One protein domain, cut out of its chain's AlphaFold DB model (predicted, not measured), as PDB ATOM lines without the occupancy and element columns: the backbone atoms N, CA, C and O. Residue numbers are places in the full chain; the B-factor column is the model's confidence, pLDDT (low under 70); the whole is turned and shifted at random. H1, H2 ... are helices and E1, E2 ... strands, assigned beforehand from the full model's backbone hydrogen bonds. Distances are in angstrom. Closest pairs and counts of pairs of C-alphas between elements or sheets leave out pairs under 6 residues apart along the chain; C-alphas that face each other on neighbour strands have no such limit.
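Overview. This is residues 9 to 90 and 175 to 184 of the 207 residues of the protein "Prephenate dehydratase" of Kordiimonadales bacterium JCM 17843 (UniProt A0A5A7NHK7). A strongly twisted five-stranded sheet curls round H1 on one face, while H2 and H3 sit side by side on the other: three layers, helices on both faces of a sheet. The printed 92 residues run E1 H1 E2 H2 E3 H3 E4 E5, class mixed, helices and strands; the mixed sheet has the order E2 E1 E3 E5 E4. The whole is compact, radius of gyration of the C-alphas 11.8 A, spanning 33 by 31 by 21 A.

Along the chain. Find C-alpha 9 at (52.380, 38.045, 43.395), where E1 runs to residue 12. Then come H1, 18 to 26; E2, 32 to 36; H2, 39 to 47, 13.4 A; E3, 53 to 60, 21.3 A; H3, 67 to 75; E4, 81 to 89, 24.0 A, which bends by 56 degrees at residue 84; and E5, 176 to 183, 22.9 A, ending at (49.837, 38.886, 33.892).

Arrangement. Look for parallel E2 and E1 at N 11 and O 34, 2.9 A, and parallel E1 and E3 at N 10 and O 53, 2.8 A. E5 is antiparallel to E3, N 182 and O 54 at 2.7 A, and to E4, N 179 and O 86 at 2.8 A. E1, H1, E2 form a strand-helix-strand unit, parallel neighbour strands with a helix between, its crossover right-handed. On the opposite face from H1, H2 has a height over the sheet of 7.5 A. H2 and H3 touch, C-alphas of Ile 39 and Ser 69 closest at 6.6 A, a shallow tilt of 30 degrees, the same way. Every O i to N i+4 pair is within hydrogen-bond range in H1 and H3; in H2, 3 of 5.

Size, cuts and confidence. Residues 91 to 174 are not printed; C-alphas 90 and 175 are 5.5 A apart across the cut. Of the links printed whole, none is long. No printed residue is under 70 in pLDDT.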
ATOM      1  N   LEU A   9      53.732  38.506  43.696       97.38
ATOM      2  CA  LEU A   9      52.380  38.045  43.395       97.38
ATOM      3  C   LEU A   9      51.348  38.935  44.094       97.38
ATOM      4  O   LEU A   9      51.164  38.880  45.307       97.38
ATOM      5  N   GLY A  10      50.636  39.747  43.319       98.12
ATOM      6  CA  GLY A  10      49.524  40.540  43.832       98.12
ATOM      7  C   GLY A  10      48.283  39.693  44.102       98.12
ATOM      8  O   GLY A  10      48.064  38.663  43.468       98.12
ATOM      9  N   PHE A  11      47.409  40.128  45.002       98.31
ATOM     10  CA  PHE A  11      46.096  39.505  45.164       98.31
ATOM     11  C   PHE A  11      45.054  40.488  45.690       98.31
ATOM     12  O   PHE A  11      45.393  41.469  46.350       98.31
ATOM     13  N   PHE A  12      43.774  40.223  45.410       97.44
ATOM     14  CA  PHE A  12      42.687  41.017  45.988       97.44
ATOM     15  C   PHE A  12      42.607  40.776  47.499       97.44
ATOM     16  O   PHE A  12      42.273  39.681  47.951       97.44
ATOM     17  N   GLY A  13      42.999  41.788  48.262       94.81
ATOM     18  CA  GLY A  13      43.216  41.702  49.694       94.81
ATOM     19  C   GLY A  13      41.944  41.838  50.535       94.81
ATOM     20  O   GLY A  13      40.831  41.918  50.016       94.81
ATOM     21  N   PRO A  14      42.112  41.885  51.866       95.50
ATOM     22  CA  PRO A  14      43.377  41.754  52.607       95.50
ATOM     23  C   PRO A  14      43.845  40.289  52.765       95.50
ATOM     24  O   PRO A  14      43.207  39.354  52.267       95.50
ATOM     25  N   ALA A  15      44.969  40.084  53.464       96.06
ATOM     26  CA  ALA A  15      45.429  38.759  53.889       96.06
ATOM     27  C   ALA A  15      44.374  38.055  54.767       96.06
ATOM     28  O   ALA A  15      43.602  38.705  55.468       96.06
ATOM     29  N   GLY A  16      44.315  36.724  54.698       93.56
ATOM     30  CA  GLY A  16      43.312  35.921  55.419       93.56
ATOM     31  C   GLY A  16      41.955  35.792  54.711       93.56
ATOM     32  O   GLY A  16      40.984  35.316  55.296       93.56
ATOM     33  N   THR A  17      41.860  36.208  53.446       95.31
ATOM     34  CA  THR A  17      40.682  36.011  52.583       95.31
ATOM     35  C   THR A  17      40.803  34.748  51.719       95.31
ATOM     36  O   THR A  17      41.873  34.151  51.597       95.31
ATOM     37  N   PHE A  18      39.718  34.348  51.044       95.75
ATOM     38  CA  PHE A  18      39.786  33.273  50.044       95.75
ATOM     39  C   PHE A  18      40.721  33.611  48.877       95.75
ATOM     40  O   PHE A  18      41.381  32.716  48.354       95.75
ATOM     41  N   THR A  19      40.820  34.883  48.483       96.62
ATOM     42  CA  THR A  19      41.758  35.290  47.432       96.62
ATOM     43  C   THR A  19      43.205  35.219  47.912       96.62
ATOM     44  O   THR A  19      44.059  34.799  47.139       96.62
ATOM     45  N   HIS A  20      43.482  35.506  49.189       97.00
ATOM     46  CA  HIS A  20      44.793  35.222  49.780       97.00
ATOM     47  C   HIS A  20      45.136  33.724  49.711       97.00
ATOM     48  O   HIS A  20      46.223  33.357  49.276       97.00
ATOM     49  N   ARG A  21      44.183  32.840  50.044       96.06
ATOM     50  CA  ARG A  21      44.360  31.382  49.898       96.06
ATOM     51  C   ARG A  21      44.619  30.972  48.441       96.06
ATOM     52  O   ARG A  21      45.430  30.090  48.193       96.06
ATOM     53  N   ALA A  22      43.969  31.625  47.479       96.88
ATOM     54  CA  ALA A  22      44.233  31.424  46.052       96.88
ATOM     55  C   ALA A  22      45.621  31.895  45.631       96.88
ATOM     56  O   ALA A  22      46.292  31.184  44.891       96.88
ATOM     57  N   ALA A  23      46.074  33.034  46.147       96.69
ATOM     58  CA  ALA A  23      47.423  33.524  45.916       96.69
ATOM     59  C   ALA A  23      48.474  32.529  46.420       96.69
ATOM     60  O   ALA A  23      49.366  32.175  45.661       96.69
ATOM     61  N   LEU A  24      48.310  31.985  47.632       95.31
ATOM     62  CA  LEU A  24      49.213  30.966  48.185       95.31
ATOM     63  C   LEU A  24      49.301  29.701  47.317       95.31
ATOM     64  O   LEU A  24      50.367  29.112  47.203       95.31
ATOM     65  N   LEU A  25      48.201  29.288  46.677       94.75
ATOM     66  CA  LEU A  25      48.190  28.130  45.772       94.75
ATOM     67  C   LEU A  25      48.818  28.419  44.399       94.75
ATOM     68  O   LEU A  25      49.225  27.484  43.715       94.75
ATOM     69  N   CYS A  26      48.862  29.685  43.980       92.75
ATOM     70  CA  CYS A  26      49.464  30.120  42.714       92.75
ATOM     71  C   CYS A  26      50.926  30.586  42.859       92.75
ATOM     72  O   CYS A  26      51.608  30.794  41.847       92.75
ATOM     73  N   ALA A  27      51.380  30.802  44.094       93.62
ATOM     74  CA  ALA A  27      52.710  31.284  44.434       93.62
ATOM     75  C   ALA A  27      53.769  30.183  44.310       93.62
ATOM     76  O   ALA A  27      53.513  29.011  44.594       93.62
ATOM     77  N   ASN A  28      54.980  30.578  43.927       91.06
ATOM     78  CA  ASN A  28      56.170  29.754  44.137       91.06
ATOM     79  C   ASN A  28      56.705  29.951  45.570       91.06
ATOM     80  O   ASN A  28      56.355  30.945  46.207       91.06
ATOM     81  N   PRO A  29      57.574  29.053  46.079       87.25
ATOM     82  CA  PRO A  29      58.098  29.134  47.448       87.25
ATOM     83  C   PRO A  29      58.749  30.471  47.834       87.25
ATOM     84  O   PRO A  29      58.689  30.844  49.000       87.25
ATOM     85  N   ASP A  30      59.330  31.184  46.865       89.12
ATOM     86  CA  ASP A  30      60.040  32.452  47.071       89.12
ATOM     87  C   ASP A  30      59.261  33.671  46.532       89.12
ATOM     88  O   ASP A  30      59.847  34.736  46.354       89.12
ATOM     89  N   ASP A  31      57.970  33.531  46.203       93.00
ATOM     90  CA  ASP A  31      57.164  34.669  45.744       93.00
ATOM     91  C   ASP A  31      56.749  35.556  46.943       93.00
ATOM     92  O   ASP A  31      56.220  35.066  47.943       93.00
ATOM     93  N   ASP A  32      56.896  36.876  46.812       95.25
ATOM     94  CA  ASP A  32      56.372  37.861  47.764       95.25
ATOM     95  C   ASP A  32      54.895  38.160  47.461       95.25
ATOM     96  O   ASP A  32      54.555  38.684  46.394       95.25
ATOM     97  N   LEU A  33      53.998  37.867  48.407       97.12
ATOM     98  CA  LEU A  33      52.560  38.099  48.244       97.12
ATOM     99  C   LEU A  33      52.156  39.503  48.705       97.12
ATOM    100  O   LEU A  33      52.325  39.861  49.871       97.12
ATOM    101  N   LEU A  34      51.534  40.274  47.813       97.81
ATOM    102  CA  LEU A  34      51.145  41.663  48.067       97.81
ATOM    103  C   LEU A  34      49.616  41.850  47.974       97.81
ATOM    104  O   LEU A  34      49.035  41.625  46.908       97.81
ATOM    105  N   PRO A  35      48.935  42.267  49.060       97.75
ATOM    106  CA  PRO A  35      47.504  42.546  49.024       97.75
ATOM    107  C   PRO A  35      47.214  43.895  48.355       97.75
ATOM    108  O   PRO A  35      47.871  44.894  48.644       97.75
ATOM    109  N   PHE A  36      46.159  43.949  47.545       97.94
ATOM    110  CA  PHE A  36      45.635  45.183  46.960       97.94
ATOM    111  C   PHE A  36      44.123  45.292  47.167       97.94
ATOM    112  O   PHE A  36      43.390  44.313  47.019       97.94
ATOM    113  N   ASP A  37      43.667  46.496  47.486       94.00
ATOM    114  CA  ASP A  37      42.261  46.876  47.635       94.00
ATOM    115  C   ASP A  37      42.147  48.367  47.245       94.00
ATOM    116  O   ASP A  37      42.983  49.155  47.704       94.00
ATOM    117  N   PRO A  38      41.203  48.787  46.375       95.44
ATOM    118  CA  PRO A  38      40.167  47.994  45.708       95.44
ATOM    119  C   PRO A  38      40.677  47.088  44.579       95.44
ATOM    120  O   PRO A  38      41.855  47.081  44.227       95.44
ATOM    121  N   ILE A  39      39.773  46.274  44.021       96.00
ATOM    122  CA  ILE A  39      40.087  45.263  42.997       96.00
ATOM    123  C   ILE A  39      40.808  45.843  41.774       96.00
ATOM    124  O   ILE A  39      41.634  45.157  41.191       96.00
ATOM    125  N   ASP A  40      40.548  47.093  41.391       96.88
ATOM    126  CA  ASP A  40      41.234  47.794  40.299       96.88
ATOM    127  C   ASP A  40      42.748  47.885  40.529       96.88
ATOM    128  O   ASP A  40      43.516  47.672  39.592       96.88
ATOM    129  N   LYS A  41      43.182  48.067  41.781       98.00
ATOM    130  CA  LYS A  41      44.604  48.113  42.149       98.00
ATOM    131  C   LYS A  41      45.339  46.804  41.918       98.00
ATOM    132  O   LYS A  41      46.532  46.838  41.641       98.00
ATOM    133  N   VAL A  42      44.639  45.670  41.952       97.81
ATOM    134  CA  VAL A  42      45.213  44.366  41.583       97.81
ATOM    135  C   VAL A  42      45.637  44.369  40.112       97.81
ATOM    136  O   VAL A  42      46.707  43.875  39.772       97.81
ATOM    137  N   TYR A  43      44.807  44.942  39.236       97.69
ATOM    138  CA  TYR A  43      45.064  44.986  37.798       97.69
ATOM    139  C   TYR A  43      46.096  46.057  37.438       97.69
ATOM    140  O   TYR A  43      46.989  45.788  36.636       97.69
ATOM    141  N   ASP A  44      45.993  47.244  38.043       97.50
ATOM    142  CA  ASP A  44      46.962  48.327  37.846       97.50
ATOM    143  C   ASP A  44      48.371  47.869  38.266       97.50
ATOM    144  O   ASP A  44      49.326  48.058  37.519       97.50
ATOM    145  N   ALA A  45      48.504  47.153  39.392       97.81
ATOM    146  CA  ALA A  45      49.794  46.649  39.863       97.81
ATOM    147  C   ALA A  45      50.488  45.707  38.861       97.81
ATOM    148  O   ALA A  45      51.714  45.733  38.747       97.81
ATOM    149  N   VAL A  46      49.720  44.893  38.128       97.56
ATOM    150  CA  VAL A  46      50.255  44.028  37.063       97.56
ATOM    151  C   VAL A  46      50.705  44.861  35.864       97.56
ATOM    152  O   VAL A  46      51.793  44.647  35.336       97.56
ATOM    153  N   LEU A  47      49.880  45.817  35.425       96.69
ATOM    154  CA  LEU A  47      50.190  46.657  34.262       96.69
ATOM    155  C   LEU A  47      51.400  47.560  34.492       96.69
ATOM    156  O   LEU A  47      52.199  47.755  33.578       96.69
ATOM    157  N   ASP A  48      51.539  48.076  35.708       96.50
ATOM    158  CA  ASP A  48      52.618  48.979  36.095       96.50
ATOM    159  C   ASP A  48      53.905  48.225  36.487       96.50
ATOM    160  O   ASP A  48      54.887  48.850  36.885       96.50
ATOM    161  N   GLY A  49      53.913  46.886  36.436       95.25
ATOM    162  CA  GLY A  49      55.068  46.061  36.816       95.25
ATOM    163  C   GLY A  49      55.405  46.095  38.314       95.25
ATOM    164  O   GLY A  49      56.525  45.765  38.715       95.25
ATOM    165  N   HIS A  50      54.453  46.498  39.164       96.38
ATOM    166  CA  HIS A  50      54.592  46.407  40.622       96.38
ATOM    167  C   HIS A  50      54.529  44.955  41.099       96.38
ATOM    168  O   HIS A  50      55.134  44.619  42.115       96.38
ATOM    169  N   VAL A  51      53.815  44.105  40.360       97.19
ATOM    170  CA  VAL A  51      53.780  42.653  40.544       97.19
ATOM    171  C   VAL A  51      53.893  41.958  39.194       97.19
ATOM    172  O   VAL A  51      53.426  42.479  38.183       97.19
ATOM    173  N   ASP A  52      54.503  40.778  39.176       94.88
ATOM    174  CA  ASP A  52      54.703  39.999  37.948       94.88
ATOM    175  C   ASP A  52      53.416  39.271  37.546       94.88
ATOM    176  O   ASP A  52      53.093  39.112  36.365       94.88
ATOM    177  N   ARG A  53      52.660  38.836  38.557       95.62
ATOM    178  CA  ARG A  53      51.344  38.213  38.420       95.62
ATOM    179  C   ARG A  53      50.412  38.733  39.505       95.62
ATOM    180  O   ARG A  53      50.873  39.175  40.554       95.62
ATOM    181  N   ALA A  54      49.105  38.616  39.299       97.50
ATOM    182  CA  ALA A  54      48.145  38.843  40.370       97.50
ATOM    183  C   ALA A  54      46.941  37.903  40.338       97.50
ATOM    184  O   ALA A  54      46.499  37.494  39.270       97.50
ATOM    185  N   VAL A  55      46.385  37.577  41.504       97.88
ATOM    186  CA  VAL A  55      45.233  36.679  41.637       97.88
ATOM    187  C   VAL A  55      43.958  37.462  41.932       97.88
ATOM    188  O   VAL A  55      43.868  38.197  42.919       97.88
ATOM    189  N   ALA A  56      42.939  37.262  41.095       97.56
ATOM    190  CA  ALA A  56      41.628  37.889  41.235       97.56
ATOM    191  C   ALA A  56      40.496  36.851  41.128       97.56
ATOM    192  O   ALA A  56      40.585  35.921  40.321       97.56
ATOM    193  N   PRO A  57      39.411  36.978  41.918       96.50
ATOM    194  CA  PRO A  57      38.243  36.114  41.779       96.50
ATOM    195  C   PRO A  57      37.510  36.418  40.471       96.50
ATOM    196  O   PRO A  57      37.409  37.580  40.084       96.50
ATOM    197  N   ILE A  58      36.967  35.399  39.804       95.81
ATOM    198  CA  ILE A  58      36.183  35.586  38.574       95.81
ATOM    199  C   ILE A  58      34.745  35.094  38.706       95.81
ATOM    200  O   ILE A  58      33.830  35.718  38.174       95.81
ATOM    201  N   GLU A  59      34.530  34.008  39.441       93.62
ATOM    202  CA  GLU A  59      33.248  33.311  39.488       93.62
ATOM    203  C   GLU A  59      33.113  32.545  40.799       93.62
ATOM    204  O   GLU A  59      34.059  31.899  41.245       93.62
ATOM    205  N   ASN A  60      31.933  32.589  41.402       94.19
ATOM    206  CA  ASN A  60      31.514  31.710  42.477       94.19
ATOM    207  C   ASN A  60      30.349  30.842  41.981       94.19
ATOM    208  O   ASN A  60      29.405  31.357  41.394       94.19
ATOM    209  N   SER A  61      30.382  29.533  42.225       92.56
ATOM    210  CA  SER A  61      29.355  28.622  41.697       92.56
ATOM    211  C   SER A  61      27.957  28.818  42.294       92.56
ATOM    212  O   SER A  61      26.990  28.363  41.693       92.56
ATOM    213  N   ALA A  62      27.837  29.454  43.464       87.69
ATOM    214  CA  ALA A  62      26.549  29.773  44.080       87.69
ATOM    215  C   ALA A  62      26.030  31.166  43.675       87.69
ATOM    216  O   ALA A  62      24.834  31.330  43.461       87.69
ATOM    217  N   GLU A  63      26.920  32.156  43.539       86.69
ATOM    218  CA  GLU A  63      26.552  33.573  43.342       86.69
ATOM    219  C   GLU A  63      26.772  34.088  41.906       86.69
ATOM    220  O   GLU A  63      26.363  35.195  41.561       86.69
ATOM    221  N   GLY A  64      27.435  33.303  41.055       90.50
ATOM    222  CA  GLY A  64      27.818  33.685  39.699       90.50
ATOM    223  C   GLY A  64      29.119  34.492  39.632       90.50
ATOM    224  O   GLY A  64      30.003  34.393  40.485       90.50
ATOM    225  N   TYR A  65      29.276  35.268  38.560       92.38
ATOM    226  CA  TYR A  65      30.494  36.040  38.306       92.38
ATOM    227  C   TYR A  65      30.729  37.129  39.349       92.38
ATOM    228  O   TYR A  65      29.782  37.691  39.887       92.38
ATOM    229  N   VAL A  66      31.994  37.497  39.568       93.50
ATOM    230  CA  VAL A  66      32.370  38.637  40.416       93.50
ATOM    231  C   VAL A  66      32.413  39.904  39.554       93.50
ATOM    232  O   VAL A  66      33.419  40.140  38.873       93.50
ATOM    233  N   PRO A  67      31.358  40.751  39.561       93.56
ATOM    234  CA  PRO A  67      31.198  41.809  38.566       93.56
ATOM    235  C   PRO A  67      32.358  42.806  38.493       93.56
ATOM    236  O   PRO A  67      32.790  43.104  37.379       93.56
ATOM    237  N   PRO A  68      32.923  43.309  39.614       94.00
ATOM    238  CA  PRO A  68      33.961  44.325  39.512       94.00
ATOM    239  C   PRO A  68      35.281  43.746  38.976       94.00
ATOM    240  O   PRO A  68      36.036  44.460  38.328       94.00
ATOM    241  N   SER A  69      35.524  42.441  39.148       95.00
ATOM    242  CA  SER A  69      36.676  41.755  38.553       95.00
ATOM    243  C   SER A  69      36.486  41.537  37.045       95.00
ATOM    244  O   SER A  69      37.348  41.907  36.247       95.00
ATOM    245  N   VAL A  70      35.311  41.047  36.623       93.31
ATOM    246  CA  VAL A  70      34.970  40.895  35.192       93.31
ATOM    247  C   VAL A  70      35.025  42.239  34.458       93.31
ATOM    248  O   VAL A  70      35.540  42.316  33.341       93.31
ATOM    249  N   ALA A  71      34.541  43.314  35.085       93.62
ATOM    250  CA  ALA A  71      34.586  44.657  34.515       93.62
ATOM    251  C   ALA A  71      36.025  45.131  34.247       93.62
ATOM    252  O   ALA A  71      36.279  45.739  33.205       93.62
ATOM    253  N   GLN A  72      36.977  44.822  35.135       95.19
ATOM    254  CA  GLN A  72      38.391  45.148  34.922       95.19
ATOM    255  C   GLN A  72      38.997  44.351  33.768       95.19
ATOM    256  O   GLN A  72      39.625  44.945  32.892       95.19
ATOM    257  N   LEU A  73      38.740  43.041  33.701       92.56
ATOM    258  CA  LEU A  73      39.183  42.217  32.570       92.56
ATOM    259  C   LEU A  73      38.647  42.739  31.235       92.56
ATOM    260  O   LEU A  73      39.377  42.804  30.248       92.56
ATOM    261  N   TRP A  74      37.383  43.164  31.205       91.38
ATOM    262  CA  TRP A  74      36.778  43.758  30.018       91.38
ATOM    263  C   TRP A  74      37.419  45.096  29.626       91.38
ATOM    264  O   TRP A  74      37.757  45.332  28.457       91.38
ATOM    265  N   ARG A  75      37.598  45.987  30.609       93.50
ATOM    266  CA  ARG A  75      38.221  47.305  30.423       93.50
ATOM    267  C   ARG A  75      39.643  47.175  29.881       93.50
ATOM    268  O   ARG A  75      40.031  47.949  29.009       93.50
ATOM    269  N   LEU A  76      40.390  46.191  30.376       93.12
ATOM    270  CA  LEU A  76      41.809  45.968  30.097       93.12
ATOM    271  C   LEU A  76      42.066  44.855  29.073       93.12
ATOM    272  O   LEU A  76      43.194  44.373  28.949       93.12
ATOM    273  N   ARG A  77      41.036  44.451  28.322       90.56
ATOM    274  CA  ARG A  77      41.146  43.425  27.277       90.56
ATOM    275  C   ARG A  77      42.318  43.718  26.330       90.56
ATOM    276  O   ARG A  77      42.483  44.844  25.859       90.56
ATOM    277  N   GLY A  78      43.137  42.701  26.071       88.94
ATOM    278  CA  GLY A  78      44.349  42.808  25.250       88.94
ATOM    279  C   GLY A  78      45.582  43.372  25.967       88.94
ATOM    280  O   GLY A  78      46.645  43.419  25.358       88.94
ATOM    281  N   LYS A  79      45.464  43.784  27.237       93.75
ATOM    282  CA  LYS A  79      46.590  44.228  28.082       93.75
ATOM    283  C   LYS A  79      46.828  43.321  29.289       93.75
ATOM    284  O   LYS A  79      47.942  43.254  29.786       93.75
ATOM    285  N   ILE A  80      45.779  42.652  29.761       94.06
ATOM    286  CA  ILE A  80      45.836  41.668  30.842       94.06
ATOM    287  C   ILE A  80      45.455  40.300  30.289       94.06
ATOM    288  O   ILE A  80      44.481  40.169  29.544       94.06
ATOM    289  N   PHE A  81      46.214  39.287  30.690       92.38
ATOM    290  CA  PHE A  81      46.061  37.910  30.245       92.38
ATOM    291  C   PHE A  81      45.886  36.995  31.451       92.38
ATOM    292  O   PHE A  81      46.645  37.080  32.414       92.38
ATOM    293  N   ALA A  82      44.896  36.104  31.389       91.88
ATOM    294  CA  ALA A  82      44.807  34.988  32.319       91.88
ATOM    295  C   ALA A  82      45.881  33.961  31.941       91.88
ATOM    296  O   ALA A  82      45.865  33.433  30.829       91.88
ATOM    297  N   VAL A  83      46.815  33.715  32.852       90.75
ATOM    298  CA  VAL A  83      47.949  32.801  32.648       90.75
ATOM    299  C   VAL A  83      47.816  31.509  33.443       90.75
ATOM    300  O   VAL A  83      48.467  30.525  33.114       90.75
ATOM    301  N   ASP A  84      46.954  31.500  34.458       90.31
ATOM    302  CA  ASP A  84      46.582  30.307  35.212       90.31
ATOM    303  C   ASP A  84      45.215  30.508  35.885       90.31
ATOM    304  O   ASP A  84      44.637  31.601  35.865       90.31
ATOM    305  N   HIS A  85      44.685  29.456  36.496       92.50
ATOM    306  CA  HIS A  85      43.466  29.496  37.285       92.50
ATOM    307  C   HIS A  85      43.530  28.514  38.453       92.50
ATOM    308  O   HIS A  85      44.084  27.421  38.365       92.50
ATOM    309  N   VAL A  86      42.853  28.866  39.539       94.06
ATOM    310  CA  VAL A  86      42.656  27.976  40.682       94.06
ATOM    311  C   VAL A  86      41.199  28.024  41.105       94.06
ATOM    312  O   VAL A  86      40.541  29.059  41.030       94.06
ATOM    313  N   SER A  87      40.646  26.884  41.506       95.44
ATOM    314  CA  SER A  87      39.285  26.809  42.040       95.44
ATOM    315  C   SER A  87      39.344  26.285  43.462       95.44
ATOM    316  O   SER A  87      39.796  25.161  43.668       95.44
ATOM    317  N   ILE A  88      38.856  27.061  44.426       95.38
ATOM    318  CA  ILE A  88      38.918  26.730  45.855       95.38
ATOM    319  C   ILE A  88      37.508  26.426  46.364       95.38
ATOM    320  O   ILE A  88      36.596  27.201  46.061       95.38
ATOM    321  N   PRO A  89      37.307  25.326  47.115       94.81
ATOM    322  CA  PRO A  89      36.072  25.106  47.863       94.81
ATOM    323  C   PRO A  89      35.793  26.276  48.811       94.81
ATOM    324  O   PRO A  89      36.685  26.713  49.535       94.81
ATOM    325  N   VAL A  90      34.565  26.785  48.819       94.88
ATOM    326  CA  VAL A  90      34.158  27.788  49.807       94.88
ATOM    327  C   VAL A  90      33.695  27.048  51.048       94.88
ATOM    328  O   VAL A  90      32.544  26.632  51.128       94.88
ATOM    329  N   ASN A 175      30.102  24.276  46.672       94.12
ATOM    330  CA  ASN A 175      30.410  25.667  46.349       94.12
ATOM    331  C   ASN A 175      31.916  25.876  46.158       94.12
ATOM    332  O   ASN A 175      32.733  25.503  47.004       94.12
ATOM    333  N   ARG A 176      32.294  26.506  45.049       95.56
ATOM    334  CA  ARG A 176      33.672  26.859  44.727       95.56
ATOM    335  C   ARG A 176      33.743  28.278  44.206       95.56
ATOM    336  O   ARG A 176      32.861  28.734  43.484       95.56
ATOM    337  N   THR A 177      34.855  28.933  44.503       95.94
ATOM    338  CA  THR A 177      35.237  30.176  43.835       95.94
ATOM    339  C   THR A 177      36.403  29.894  42.903       95.94
ATOM    340  O   THR A 177      37.402  29.296  43.308       95.94
ATOM    341  N   ARG A 178      36.260  30.298  41.643       96.50
ATOM    342  CA  ARG A 178      37.311  30.297  40.633       96.50
ATOM    343  C   ARG A 178      38.037  31.637  40.670       96.50
ATOM    344  O   ARG A 178      37.416  32.699  40.699       96.50
ATOM    345  N   PHE A 179      39.356  31.561  40.625       96.81
ATOM    346  CA  PHE A 179      40.278  32.683  40.575       96.81
ATOM    347  C   PHE A 179      41.162  32.539  39.342       96.81
ATOM    348  O   PHE A 179      41.457  31.420  38.914       96.81
ATOM    349  N   LEU A 180      41.580  33.667  38.783       95.50
ATOM    350  CA  LEU A 180      42.535  33.731  37.682       95.50
ATOM    351  C   LEU A 180      43.845  34.313  38.198       95.50
ATOM    352  O   LEU A 180      43.819  35.299  38.936       95.50
ATOM    353  N   ALA A 181      44.964  33.732  37.774       94.94
ATOM    354  CA  ALA A 181      46.257  34.396  37.823       94.94
ATOM    355  C   ALA A 181      46.408  35.236  36.550       94.94
ATOM    356  O   ALA A 181      46.219  34.741  35.437       94.94
ATOM    357  N   LEU A 182      46.718  36.511  36.725       95.50
ATOM    358  CA  LEU A 182      46.733  37.542  35.698       95.50
ATOM    359  C   LEU A 182      48.157  38.047  35.494       95.50
ATOM    360  O   LEU A 182      48.871  38.242  36.471       95.50
ATOM    361  N   ALA A 183      48.546  38.300  34.248       95.38
ATOM    362  CA  ALA A 183      49.837  38.886  33.892       95.38
ATOM    363  C   ALA A 183      49.686  39.912  32.757       95.38
ATOM    364  O   ALA A 183      48.690  39.909  32.026       95.38
ATOM    365  N   ALA A 184      50.691  40.776  32.590       94.69
ATOM    366  CA  ALA A 184      50.735  41.779  31.519       94.69
ATOM    367  C   ALA A 184      51.081  41.185  30.139       94.69
ATOM    368  O   ALA A 184      50.910  41.841  29.113       94.69
TER     369      ALA A 184